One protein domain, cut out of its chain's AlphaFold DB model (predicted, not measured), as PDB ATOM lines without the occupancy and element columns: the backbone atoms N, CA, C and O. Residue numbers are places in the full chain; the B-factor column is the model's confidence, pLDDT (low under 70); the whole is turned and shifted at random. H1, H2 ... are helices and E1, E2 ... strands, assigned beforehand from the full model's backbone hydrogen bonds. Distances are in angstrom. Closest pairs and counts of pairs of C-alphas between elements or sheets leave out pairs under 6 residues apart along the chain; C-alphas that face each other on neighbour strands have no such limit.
ATOM      1  N   ARG A 557     164.672 171.486 124.578       77.38
ATOM      2  CA  ARG A 557     163.731 170.504 123.991       77.38
ATOM      3  C   ARG A 557     164.128 169.078 124.309       77.38
ATOM      4  O   ARG A 557     163.261 168.231 124.426       77.38
ATOM      5  N   SER A 558     165.421 168.800 124.439       79.25
ATOM      6  CA  SER A 558     165.899 167.542 125.000       79.25
ATOM      7  C   SER A 558     165.494 167.461 126.466       79.25
ATOM      8  O   SER A 558     165.007 166.425 126.882       79.25
ATOM      9  N   VAL A 559     165.577 168.560 127.221       80.56
ATOM     10  CA  VAL A 559     165.069 168.649 128.594       80.56
ATOM     11  C   VAL A 559     163.542 168.617 128.640       80.56
ATOM     12  O   VAL A 559     163.024 167.849 129.423       80.56
ATOM     13  N   ASP A 560     162.805 169.347 127.804       81.81
ATOM     14  CA  ASP A 560     161.332 169.359 127.755       81.81
ATOM     15  C   ASP A 560     160.784 168.035 127.230       81.81
ATOM     16  O   ASP A 560     159.764 167.570 127.710       81.81
ATOM     17  N   GLY A 561     161.463 167.417 126.264       78.56
ATOM     18  CA  GLY A 561     161.193 166.076 125.761       78.56
ATOM     19  C   GLY A 561     161.492 165.037 126.829       78.56
ATOM     20  O   GLY A 561     160.634 164.217 127.109       78.56
ATOM     21  N   LYS A 562     162.624 165.145 127.538       76.81
ATOM     22  CA  LYS A 562     162.892 164.335 128.731       76.81
ATOM     23  C   LYS A 562     161.905 164.627 129.852       76.81
ATOM     24  O   LYS A 562     161.572 163.702 130.556       76.81
ATOM     25  N   ILE A 563     161.397 165.844 130.037       80.94
ATOM     26  CA  ILE A 563     160.356 166.179 131.024       80.94
ATOM     27  C   ILE A 563     159.000 165.658 130.550       80.94
ATOM     28  O   ILE A 563     158.181 165.278 131.376       80.94
ATOM     29  N   ALA A 564     158.743 165.618 129.246       81.31
ATOM     30  CA  ALA A 564     157.538 165.046 128.675       81.31
ATOM     31  C   ALA A 564     157.556 163.523 128.785       81.31
ATOM     32  O   ALA A 564     156.557 162.948 129.194       81.31
ATOM     33  N   ASP A 565     158.702 162.896 128.527       80.19
ATOM     34  CA  ASP A 565     158.958 161.472 128.713       80.19
ATOM     35  C   ASP A 565     158.952 161.138 130.207       80.19
ATOM     36  O   ASP A 565     158.181 160.291 130.620       80.19
ATOM     37  N   VAL A 566     159.680 161.857 131.066       81.69
ATOM     38  CA  VAL A 566     159.634 161.727 132.539       81.69
ATOM     39  C   VAL A 566     158.224 161.987 133.066       81.69
ATOM     40  O   VAL A 566     157.776 161.300 133.971       81.69
ATOM     41  N   GLY A 567     157.485 162.935 132.498       83.00
ATOM     42  CA  GLY A 567     156.110 163.261 132.868       83.00
ATOM     43  C   GLY A 567     155.110 162.195 132.425       83.00
ATOM     44  O   GLY A 567     154.245 161.825 133.209       83.00
ATOM     45  N   ALA A 568     155.244 161.651 131.213       79.00
ATOM     46  CA  ALA A 568     154.413 160.580 130.668       79.00
ATOM     47  C   ALA A 568     154.743 159.231 131.317       79.00
ATOM     48  O   ALA A 568     153.833 158.490 131.662       79.00
ATOM     49  N   THR A 569     156.020 158.933 131.553       83.81
ATOM     50  CA  THR A 569     156.486 157.760 132.303       83.81
ATOM     51  C   THR A 569     156.108 157.874 133.777       83.81
ATOM     52  O   THR A 569     155.621 156.900 134.329       83.81
ATOM     53  N   SER A 570     156.195 159.053 134.406       83.69
ATOM     54  CA  SER A 570     155.671 159.282 135.762       83.69
ATOM     55  C   SER A 570     154.143 159.210 135.806       83.69
ATOM     56  O   SER A 570     153.593 158.673 136.763       83.69
ATOM     57  N   ALA A 571     153.429 159.688 134.783       82.19
ATOM     58  CA  ALA A 571     151.977 159.528 134.656       82.19
ATOM     59  C   ALA A 571     151.584 158.056 134.436       82.19
ATOM     60  O   ALA A 571     150.621 157.590 135.034       82.19
ATOM     61  N   ALA A 572     152.358 157.302 133.652       78.94
ATOM     62  CA  ALA A 572     152.179 155.868 133.450       78.94
ATOM     63  C   ALA A 572     152.476 155.106 134.746       78.94
ATOM     64  O   ALA A 572     151.632 154.352 135.205       78.94
ATOM     65  N   ILE A 573     153.612 155.367 135.398       81.06
ATOM     66  CA  ILE A 573     154.023 154.741 136.663       81.06
ATOM     67  C   ILE A 573     153.065 155.098 137.813       81.06
ATOM     68  O   ILE A 573     152.733 154.236 138.615       81.06
ATOM     69  N   SER A 574     152.558 156.331 137.899       84.19
ATOM     70  CA  SER A 574     151.525 156.709 138.889       84.19
ATOM     71  C   SER A 574     150.123 156.190 138.532       84.19
ATOM     72  O   SER A 574     149.267 156.028 139.416       84.19
ATOM     73  N   GLY A 575     149.905 155.921 137.241       80.69
ATOM     74  CA  GLY A 575     148.779 155.193 136.668       80.69
ATOM     75  C   GLY A 575     148.883 153.675 136.829       80.69
ATOM     76  O   GLY A 575     147.857 153.011 136.691       80.69
ATOM     77  N   LEU A 576     150.057 153.128 137.203       78.50
ATOM     78  CA  LEU A 576     150.209 151.769 137.732       78.50
ATOM     79  C   LEU A 576     149.545 151.741 139.100       78.50
ATOM     80  O   LEU A 576     150.165 151.827 140.158       78.50
ATOM     81  N   LYS A 577     148.223 151.684 139.046       79.88
ATOM     82  CA  LYS A 577     147.372 151.402 140.174       79.88
ATOM     83  C   LYS A 577     147.444 149.896 140.332       79.88
ATOM     84  O   LYS A 577     146.845 149.198 139.512       79.88
ATOM     85  N   PRO A 578     148.179 149.377 141.327       79.88
ATOM     86  CA  PRO A 578     147.961 148.006 141.698       79.88
ATOM     87  C   PRO A 578     146.476 147.832 141.945       79.88
ATOM     88  O   PRO A 578     145.820 148.693 142.549       79.88
ATOM     89  N   LEU A 579     145.962 146.706 141.466       71.69
ATOM     90  CA  LEU A 579     144.715 146.240 142.008       71.69
ATOM     91  C   LEU A 579     144.926 146.136 143.518       71.69
ATOM     92  O   LEU A 579     146.039 146.058 144.062       71.69
ATOM     93  N   GLN A 580     143.828 146.259 144.226       67.06
ATOM     94  CA  GLN A 580     143.839 146.177 145.669       67.06
ATOM     95  C   GLN A 580     144.504 144.828 146.092       67.06
ATOM     96  O   GLN A 580     144.672 143.930 145.273       67.06
ATOM     97  N   TYR A 581     145.083 144.733 147.295       69.44
ATOM     98  CA  TYR A 581     146.027 143.642 147.621       69.44
ATOM     99  C   TYR A 581     145.445 142.257 147.399       69.44
ATOM    100  O   TYR A 581     144.481 141.951 148.086       69.44
ATOM    101  N   ASP A 582     146.091 141.431 146.591       63.50
ATOM    102  CA  ASP A 582     145.818 140.008 146.427       63.50
ATOM    103  C   ASP A 582     146.967 139.181 147.047       63.50
ATOM    104  O   ASP A 582     148.116 139.549 146.850       63.50
ATOM    105  N   PRO A 583     146.722 138.121 147.828       61.72
ATOM    106  CA  PRO A 583     147.704 137.317 148.542       61.72
ATOM    107  C   PRO A 583     148.149 136.086 147.758       61.72
ATOM    108  O   PRO A 583     149.211 135.558 148.072       61.72
ATOM    109  N   LEU A 584     147.341 135.594 146.812       64.12
ATOM    110  CA  LEU A 584     147.649 134.394 146.021       64.12
ATOM    111  C   LEU A 584     148.349 134.757 144.728       64.12
ATOM    112  O   LEU A 584     149.256 134.055 144.287       64.12
ATOM    113  N   GLU A 585     148.010 135.925 144.203       64.62
ATOM    114  CA  GLU A 585     148.776 136.600 143.174       64.62
ATOM    115  C   GLU A 585     149.437 137.834 143.822       64.62
ATOM    116  O   GLU A 585     149.140 138.976 143.458       64.62
ATOM    117  N   PRO A 586     150.328 137.634 144.833       64.00
ATOM    118  CA  PRO A 586     150.935 138.729 145.596       64.00
ATOM    119  C   PRO A 586     151.822 139.605 144.729       64.00
ATOM    120  O   PRO A 586     152.055 140.767 145.052       64.00
ATOM    121  N   THR A 587     152.302 139.023 143.634       74.25
ATOM    122  CA  THR A 587     153.049 139.650 142.561       74.25
ATOM    123  C   THR A 587     152.076 139.976 141.437       74.25
ATOM    124  O   THR A 587     151.662 139.091 140.695       74.25
ATOM    125  N   GLN A 588     151.731 141.246 141.283       74.75
ATOM    126  CA  GLN A 588     150.869 141.712 140.202       74.75
ATOM    127  C   GLN A 588     151.714 142.340 139.104       74.75
ATOM    128  O   GLN A 588     152.561 143.180 139.407       74.75
ATOM    129  N   VAL A 589     151.442 141.994 137.845       80.56
ATOM    130  CA  VAL A 589     151.974 142.722 136.688       80.56
ATOM    131  C   VAL A 589     150.994 143.829 136.329       80.56
ATOM    132  O   VAL A 589     149.837 143.593 135.998       80.56
ATOM    133  N   LEU A 590     151.469 145.056 136.421       81.19
ATOM    134  CA  LEU A 590     150.710 146.267 136.183       81.19
ATOM    135  C   LEU A 590     151.076 146.783 134.811       81.19
ATOM    136  O   LEU A 590     152.254 146.806 134.475       81.19
ATOM    137  N   ALA A 591     150.092 147.236 134.051       79.12
ATOM    138  CA  ALA A 591     150.325 147.944 132.809       79.12
ATOM    139  C   ALA A 591     149.525 149.238 132.833       79.12
ATOM    140  O   ALA A 591     148.339 149.248 133.158       79.12
ATOM    141  N   ALA A 592     150.176 150.333 132.488       84.19
ATOM    142  CA  ALA A 592     149.520 151.618 132.362       84.19
ATOM    143  C   ALA A 592     150.120 152.376 131.195       84.19
ATOM    144  O   ALA A 592     151.280 152.180 130.835       84.19
ATOM    145  N   VAL A 593     149.320 153.267 130.630       81.25
ATOM    146  CA  VAL A 593     149.767 154.206 129.612       81.25
ATOM    147  C   VAL A 593     149.596 155.611 130.155       81.25
ATOM    148  O   VAL A 593     148.544 155.973 130.679       81.25
ATOM    149  N   GLY A 594     150.662 156.389 130.072       84.38
ATOM    150  CA  GLY A 594     150.687 157.782 130.472       84.38
ATOM    151  C   GLY A 594     150.885 158.645 129.249       84.38
ATOM    152  O   GLY A 594     151.672 158.313 128.363       84.38
ATOM    153  N   HIS A 595     150.167 159.759 129.212       74.44
ATOM    154  CA  HIS A 595     150.313 160.745 128.159       74.44
ATOM    155  C   HIS A 595     150.550 162.119 128.772       74.44
ATOM    156  O   HIS A 595     149.789 162.557 129.637       74.44
ATOM    157  N   TYR A 596     151.600 162.806 128.328       80.06
ATOM    158  CA  TYR A 596     151.896 164.159 128.778       80.06
ATOM    159  C   TYR A 596     152.598 164.950 127.672       80.06
ATOM    160  O   TYR A 596     153.604 164.514 127.118       80.06
ATOM    161  N   LYS A 597     152.028 166.116 127.332       75.81
ATOM    162  CA  LYS A 597     152.514 167.042 126.290       75.81
ATOM    163  C   LYS A 597     152.952 166.359 124.979       75.81
ATOM    164  O   LYS A 597     153.971 166.716 124.398       75.81
ATOM    165  N   GLY A 598     152.161 165.403 124.494       76.25
ATOM    166  CA  GLY A 598     152.389 164.751 123.202       76.25
ATOM    167  C   GLY A 598     153.270 163.501 123.248       76.25
ATOM    168  O   GLY A 598     153.263 162.762 122.267       76.25
ATOM    169  N   SER A 599     153.950 163.213 124.365       81.88
ATOM    170  CA  SER A 599     154.676 161.950 124.542       81.88
ATOM    171  C   SER A 599     153.821 160.912 125.270       81.88
ATOM    172  O   SER A 599     153.050 161.247 126.175       81.88
ATOM    173  N   THR A 600     153.938 159.651 124.853       78.00
ATOM    174  CA  THR A 600     153.169 158.520 125.386       78.00
ATOM    175  C   THR A 600     154.133 157.443 125.846       78.00
ATOM    176  O   THR A 600     154.932 156.953 125.053       78.00
ATOM    177  N   ALA A 601     154.031 157.049 127.108       84.00
ATOM    178  CA  ALA A 601     154.851 155.991 127.674       84.00
ATOM    179  C   ALA A 601     153.964 154.882 128.228       84.00
ATOM    180  O   ALA A 601     152.930 155.152 128.845       84.00
ATOM    181  N   ALA A 602     154.384 153.637 128.027       78.62
ATOM    182  CA  ALA A 602     153.823 152.501 128.734       78.62
ATOM    183  C   ALA A 602     154.674 152.245 129.980       78.62
ATOM    184  O   ALA A 602     155.891 152.394 129.948       78.62
ATOM    185  N   ALA A 603     154.064 151.862 131.088       85.62
ATOM    186  CA  ALA A 603     154.794 151.364 132.238       85.62
ATOM    187  C   ALA A 603     154.346 149.948 132.540       85.62
ATOM    188  O   ALA A 603     153.163 149.631 132.414       85.62
ATOM    189  N   VAL A 604     155.313 149.118 132.921       74.25
ATOM    190  CA  VAL A 604     155.085 147.782 133.441       74.25
ATOM    191  C   VAL A 604     155.594 147.767 134.869       74.25
ATOM    192  O   VAL A 604     156.764 148.029 135.133       74.25
ATOM    193  N   GLY A 605     154.701 147.520 135.811       86.88
ATOM    194  CA  GLY A 605     155.067 147.405 137.212       86.88
ATOM    195  C   GLY A 605     154.956 145.986 137.689       86.88
ATOM    196  O   GLY A 605     154.095 145.245 137.235       86.88
ATOM    197  N   VAL A 606     155.789 145.636 138.654       75.75
ATOM    198  CA  VAL A 606     155.499 144.554 139.568       75.75
ATOM    199  C   VAL A 606     155.187 145.156 140.928       75.75
ATOM    200  O   VAL A 606     156.022 145.812 141.549       75.75
ATOM    201  N   ALA A 607     153.958 144.993 141.392       79.94
ATOM    202  CA  ALA A 607     153.659 145.223 142.795       79.94
ATOM    203  C   ALA A 607     153.748 143.877 143.494       79.94
ATOM    204  O   ALA A 607     153.000 142.967 143.158       79.94
ATOM    205  N   HIS A 608     154.681 143.752 144.433       72.06
ATOM    206  CA  HIS A 608     154.756 142.621 145.335       72.06
ATOM    207  C   HIS A 608     154.349 143.068 146.734       72.06
ATOM    208  O   HIS A 608     155.058 143.788 147.447       72.06
ATOM    209  N   TYR A 609     153.170 142.642 147.142       75.56
ATOM    210  CA  TYR A 609     152.711 142.892 148.489       75.56
ATOM    211  C   TYR A 609     153.228 141.802 149.426       75.56
ATOM    212  O   TYR A 609     152.901 140.630 149.272       75.56
ATOM    213  N   THR A 610     153.971 142.202 150.457       65.31
ATOM    214  CA  THR A 610     154.321 141.273 151.548       65.31
ATOM    215  C   THR A 610     153.150 141.076 152.513       65.31
ATOM    216  O   THR A 610     153.076 140.056 153.192       65.31
ATOM    217  N   ASN A 611     152.245 142.061 152.593       63.47
ATOM    218  CA  ASN A 611     150.973 142.050 153.324       63.47
ATOM    219  C   ASN A 611     150.114 143.276 152.923       63.47
ATOM    220  O   ASN A 611     150.507 144.076 152.076       63.47
ATOM    221  N   GLU A 612     148.979 143.500 153.598       63.12
ATOM    222  CA  GLU A 612     148.027 144.605 153.311       63.12
ATOM    223  C   GLU A 612     148.607 145.985 153.416       63.12
ATOM    224  O   GLU A 612     148.146 146.952 152.789       63.12
ATOM    225  N   SER A 613     149.475 146.076 154.409       60.81
ATOM    226  CA  SER A 613     149.900 147.316 155.010       60.81
ATOM    227  C   SER A 613     151.215 147.747 154.404       60.81
ATOM    228  O   SER A 613     151.479 148.941 154.405       60.81
ATOM    229  N   THR A 614     151.984 146.804 153.856       69.44
ATOM    230  CA  THR A 614     153.297 147.011 153.260       69.44
ATOM    231  C   THR A 614     153.301 146.447 151.856       69.44
ATOM    232  O   THR A 614     153.320 145.235 151.630       69.44
ATOM    233  N   MET A 615     153.320 147.356 150.905       76.06
ATOM    234  CA  MET A 615     153.428 147.016 149.505       76.06
ATOM    235  C   MET A 615     154.764 147.514 148.994       76.06
ATOM    236  O   MET A 615     155.056 148.707 149.094       76.06
ATOM    237  N   PHE A 616     155.555 146.597 148.450       80.50
ATOM    238  CA  PHE A 616     156.662 146.972 147.598       80.50
ATOM    239  C   PHE A 616     156.111 147.021 146.191       80.50
ATOM    240  O   PHE A 616     155.529 146.061 145.700       80.50
ATOM    241  N   HIS A 617     156.271 148.149 145.534       77.50
ATOM    242  CA  HIS A 617     156.040 148.205 144.107       77.50
ATOM    243  C   HIS A 617     157.300 148.675 143.447       77.50
ATOM    244  O   HIS A 617     158.001 149.559 143.943       77.50
ATOM    245  N   MET A 618     157.543 148.060 142.307       87.25
ATOM    246  CA  MET A 618     158.555 148.472 141.383       87.25
ATOM    247  C   MET A 618     157.905 148.663 140.032       87.25
ATOM    248  O   MET A 618     157.380 147.727 139.444       87.25
ATOM    249  N   GLY A 619     157.905 149.890 139.556       79.56
ATOM    250  CA  GLY A 619     157.478 150.251 138.219       79.56
ATOM    251  C   GLY A 619     158.697 150.477 137.355       79.56
ATOM    252  O   GLY A 619     159.611 151.185 137.776       79.56
ATOM    253  N   VAL A 620     158.690 149.938 136.141       83.81
ATOM    254  CA  VAL A 620     159.590 150.379 135.077       83.81
ATOM    255  C   VAL A 620     158.772 150.940 133.923       83.81
ATOM    256  O   VAL A 620     157.707 150.426 133.589       83.81
ATOM    257  N   SER A 621     159.248 152.014 133.312       84.44
ATOM    258  CA  SER A 621     158.620 152.595 132.126       84.44
ATOM    259  C   SER A 621     159.358 152.245 130.831       84.44
ATOM    260  O   SER A 621     160.571 152.050 130.847       84.44
ATOM    261  N   LEU A 622     158.622 152.205 129.715       72.00
ATOM    262  CA  LEU A 622     159.066 151.845 128.364       72.00
ATOM    263  C   LEU A 622     158.406 152.781 127.316       72.00
ATOM    264  O   LEU A 622     157.183 152.760 127.146       72.00
ATOM    265  N   GLY A 623     159.205 153.585 126.597       61.19
ATOM    266  CA  GLY A 623     158.769 154.423 125.462       61.19
ATOM    267  C   GLY A 623     159.385 155.831 125.456       61.19
ATOM    268  O   GLY A 623     159.237 156.561 126.430       61.19
ATOM    269  N   GLY A 624     160.058 156.206 124.360       59.62
ATOM    270  CA  GLY A 624     160.959 157.371 124.310       59.62
ATOM    271  C   GLY A 624     162.394 156.999 124.710       59.62
ATOM    272  O   GLY A 624     162.646 155.866 125.100       59.62
ATOM    273  N   HIS A 625     163.362 157.901 124.561       60.66
ATOM    274  CA  HIS A 625     164.794 157.548 124.543       60.66
ATOM    275  C   HIS A 625     165.403 157.102 125.904       60.66
ATOM    276  O   HIS A 625     166.516 156.584 125.887       60.66
ATOM    277  N   ASP A 626     164.710 157.250 127.048       73.31
ATOM    278  CA  ASP A 626     165.213 156.924 128.406       73.31
ATOM    279  C   ASP A 626     164.155 156.175 129.285       73.31
ATOM    280  O   ASP A 626     162.960 156.449 129.180       73.31
ATOM    281  N   ASN A 627     164.579 155.268 130.196       74.38
ATOM    282  CA  ASN A 627     163.711 154.470 131.103       74.38
ATOM    283  C   ASN A 627     163.739 154.986 132.560       74.38
ATOM    284  O   ASN A 627     164.812 155.279 133.088       74.38
ATOM    285  N   MET A 628     162.597 155.003 133.259       78.25
ATOM    286  CA  MET A 628     162.515 155.292 134.699       78.25
ATOM    287  C   MET A 628     162.173 154.044 135.508       78.25
ATOM    288  O   MET A 628     161.390 153.204 135.068       78.25
ATOM    289  N   ILE A 629     162.725 153.968 136.722       78.88
ATOM    290  CA  ILE A 629     162.391 152.956 137.725       78.88
ATOM    291  C   ILE A 629     161.882 153.681 138.966       78.88
ATOM    292  O   ILE A 629     162.559 154.572 139.480       78.88
ATOM    293  N   ASN A 630     160.716 153.288 139.473       80.69
ATOM    294  CA  ASN A 630     160.350 153.586 140.850       80.69
ATOM    295  C   ASN A 630     160.448 152.307 141.680       80.69
ATOM    296  O   ASN A 630     160.169 151.214 141.199       80.69
ATOM    297  N   ALA A 631     160.890 152.449 142.919       74.12
ATOM    298  CA  ALA A 631     160.813 151.407 143.923       74.12
ATOM    299  C   ALA A 631     160.285 152.091 145.172       74.12
ATOM    300  O   ALA A 631     160.931 152.973 145.737       74.12
ATOM    301  N   GLY A 632     159.061 151.756 145.542       72.50
ATOM    302  CA  GLY A 632     158.384 152.371 146.662       72.50
ATOM    303  C   GLY A 632     157.987 151.308 147.658       72.50
ATOM    304  O   GLY A 632     157.405 150.286 147.290       72.50
ATOM    305  N   VAL A 633     158.254 151.585 148.928       76.00
ATOM    306  CA  VAL A 633     157.541 150.920 150.008       76.00
ATOM    307  C   VAL A 633     156.379 151.819 150.404       76.00
ATOM    308  O   VAL A 633     156.548 152.919 150.925       76.00
ATOM    309  N   SER A 634     155.175 151.363 150.104       67.81
ATOM    310  CA  SER A 634     153.961 151.990 150.596       67.81
ATOM    311  C   SER A 634     153.605 151.302 151.895       67.81
ATOM    312  O   SER A 634     153.143 150.159 151.895       67.81
ATOM    313  N   TYR A 635     153.840 152.005 152.997       69.94
ATOM    314  CA  TYR A 635     153.345 151.603 154.299       69.94
ATOM    315  C   TYR A 635     152.082 152.402 154.612       69.94
ATOM    316  O   TYR A 635     152.104 153.630 154.607       69.94
ATOM    317  N   LYS A 636     150.959 151.737 154.869       65.69
ATOM    318  CA  LYS A 636     149.743 152.416 155.335       65.69
ATOM    319  C   LYS A 636     149.937 152.821 156.797       65.69
ATOM    320  O   LYS A 636     149.763 152.000 157.690       65.69
ATOM    321  N   PHE A 637     150.260 154.086 157.041       60.03
ATOM    322  CA  PHE A 637     150.235 154.703 158.366       60.03
ATOM    323  C   PHE A 637     148.949 155.514 158.531       60.03
ATOM    324  O   PHE A 637     148.496 156.200 157.618       60.03
ATOM    325  N   GLY A 638     148.324 155.390 159.692       56.62
ATOM    326  CA  GLY A 638     147.002 155.939 159.941       56.62
ATOM    327  C   GLY A 638     146.210 154.985 160.808       56.62
ATOM    328  O   GLY A 638     145.929 153.842 160.444       56.62
ATOM    329  N   THR A 639     145.854 155.469 161.981       58.56
ATOM    330  CA  THR A 639     144.970 154.777 162.901       58.56
ATOM    331  C   THR A 639     143.554 155.233 162.594       58.56
ATOM    332  O   THR A 639     143.105 156.266 163.073       58.56
TER     333      THR A 639
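This is residues 557 to 639 of the 711 residues of the protein "Autotransporter adhesin" of Veillonella parvula HSIVP1 (UniProt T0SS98). Picture one twisted sheet of four strands that curls round a single helix, like a half-open hand round a rod; H1 lies in the hollow of E1, E2, E3 and E4, nearer the E1 and E2 half, and the opposite face of the sheet is bare. The printed part has 83 residues, with one named helix followed by four named strands, H1 E1 E2 E3 E4. The sheet's order is E1 - E2 - E3 - E4, all antiparallel, and the class is mixed, helices and strands. The whole is only just compact, close to loose, with a radius of gyration of the C-alphas of 13.9 A, and its outline is elongated, 44 by 26 by 15 A.

Begin with the sheet and find C-alpha 587 at (153.049, 139.650, 142.561); from there E1 runs through residues 587 to 596, 28.1 A long. E2, the longest strand, takes residues 599 to 609 and spans 30.7 A. E3 holds residues 614 to 622, 26.0 A, and E4 residues 629 to 635, 18.9 A, ending at C-alpha 635 at (153.345, 151.603, 154.299). Then go back to C-alpha 557 at (163.731, 170.504, 123.991), where H1 begins; it holds residues 557 to 575 and spans 24.9 A.

E1, E2, E3 and E4 form a meander, each strand the antiparallel neighbour of the one before, and each successive pair is a hairpin. Between E1 and E2, at 157 degrees, look at N 590 and O 605, 2.8 A apart and within hydrogen-bond range. Between E2 and E3, at 153 degrees, N 606 and O 618 are within range at 2.7 A. Between E3 and E4, at 163 degrees, N 634 and O 615 are within range at 2.8 A. The edge strands E1 and E4 are apart. From edge to edge the strands' lines turn by 61 degrees and the way across the sheet turns by 66 degrees. H1 is on the sheet, making two layers, a helix on one face of a sheet, and the sheet curls round its residues 561 to 575. Its closest C-alphas to E1 are those of Ala 572 and Gly 594, 3.8 A; to E2, those of Thr 569 and Ala 601, 5.2 A. In H1 every O i to N i+4 pair is within hydrogen-bond range.

The two C-alphas farthest apart are those of Arg 557 and Thr 639, 46.0 A. The printed part has no cut. The link from H1 to E1, 11 residues, is long; E1 to E2 and E2 to E3 are tight, and E3 to E4 is short. The mean pLDDT of the printed part is 75.3; look for values under 70 at residues 580 to 586, 610 to 614, 623 to 625 and 634 to 639.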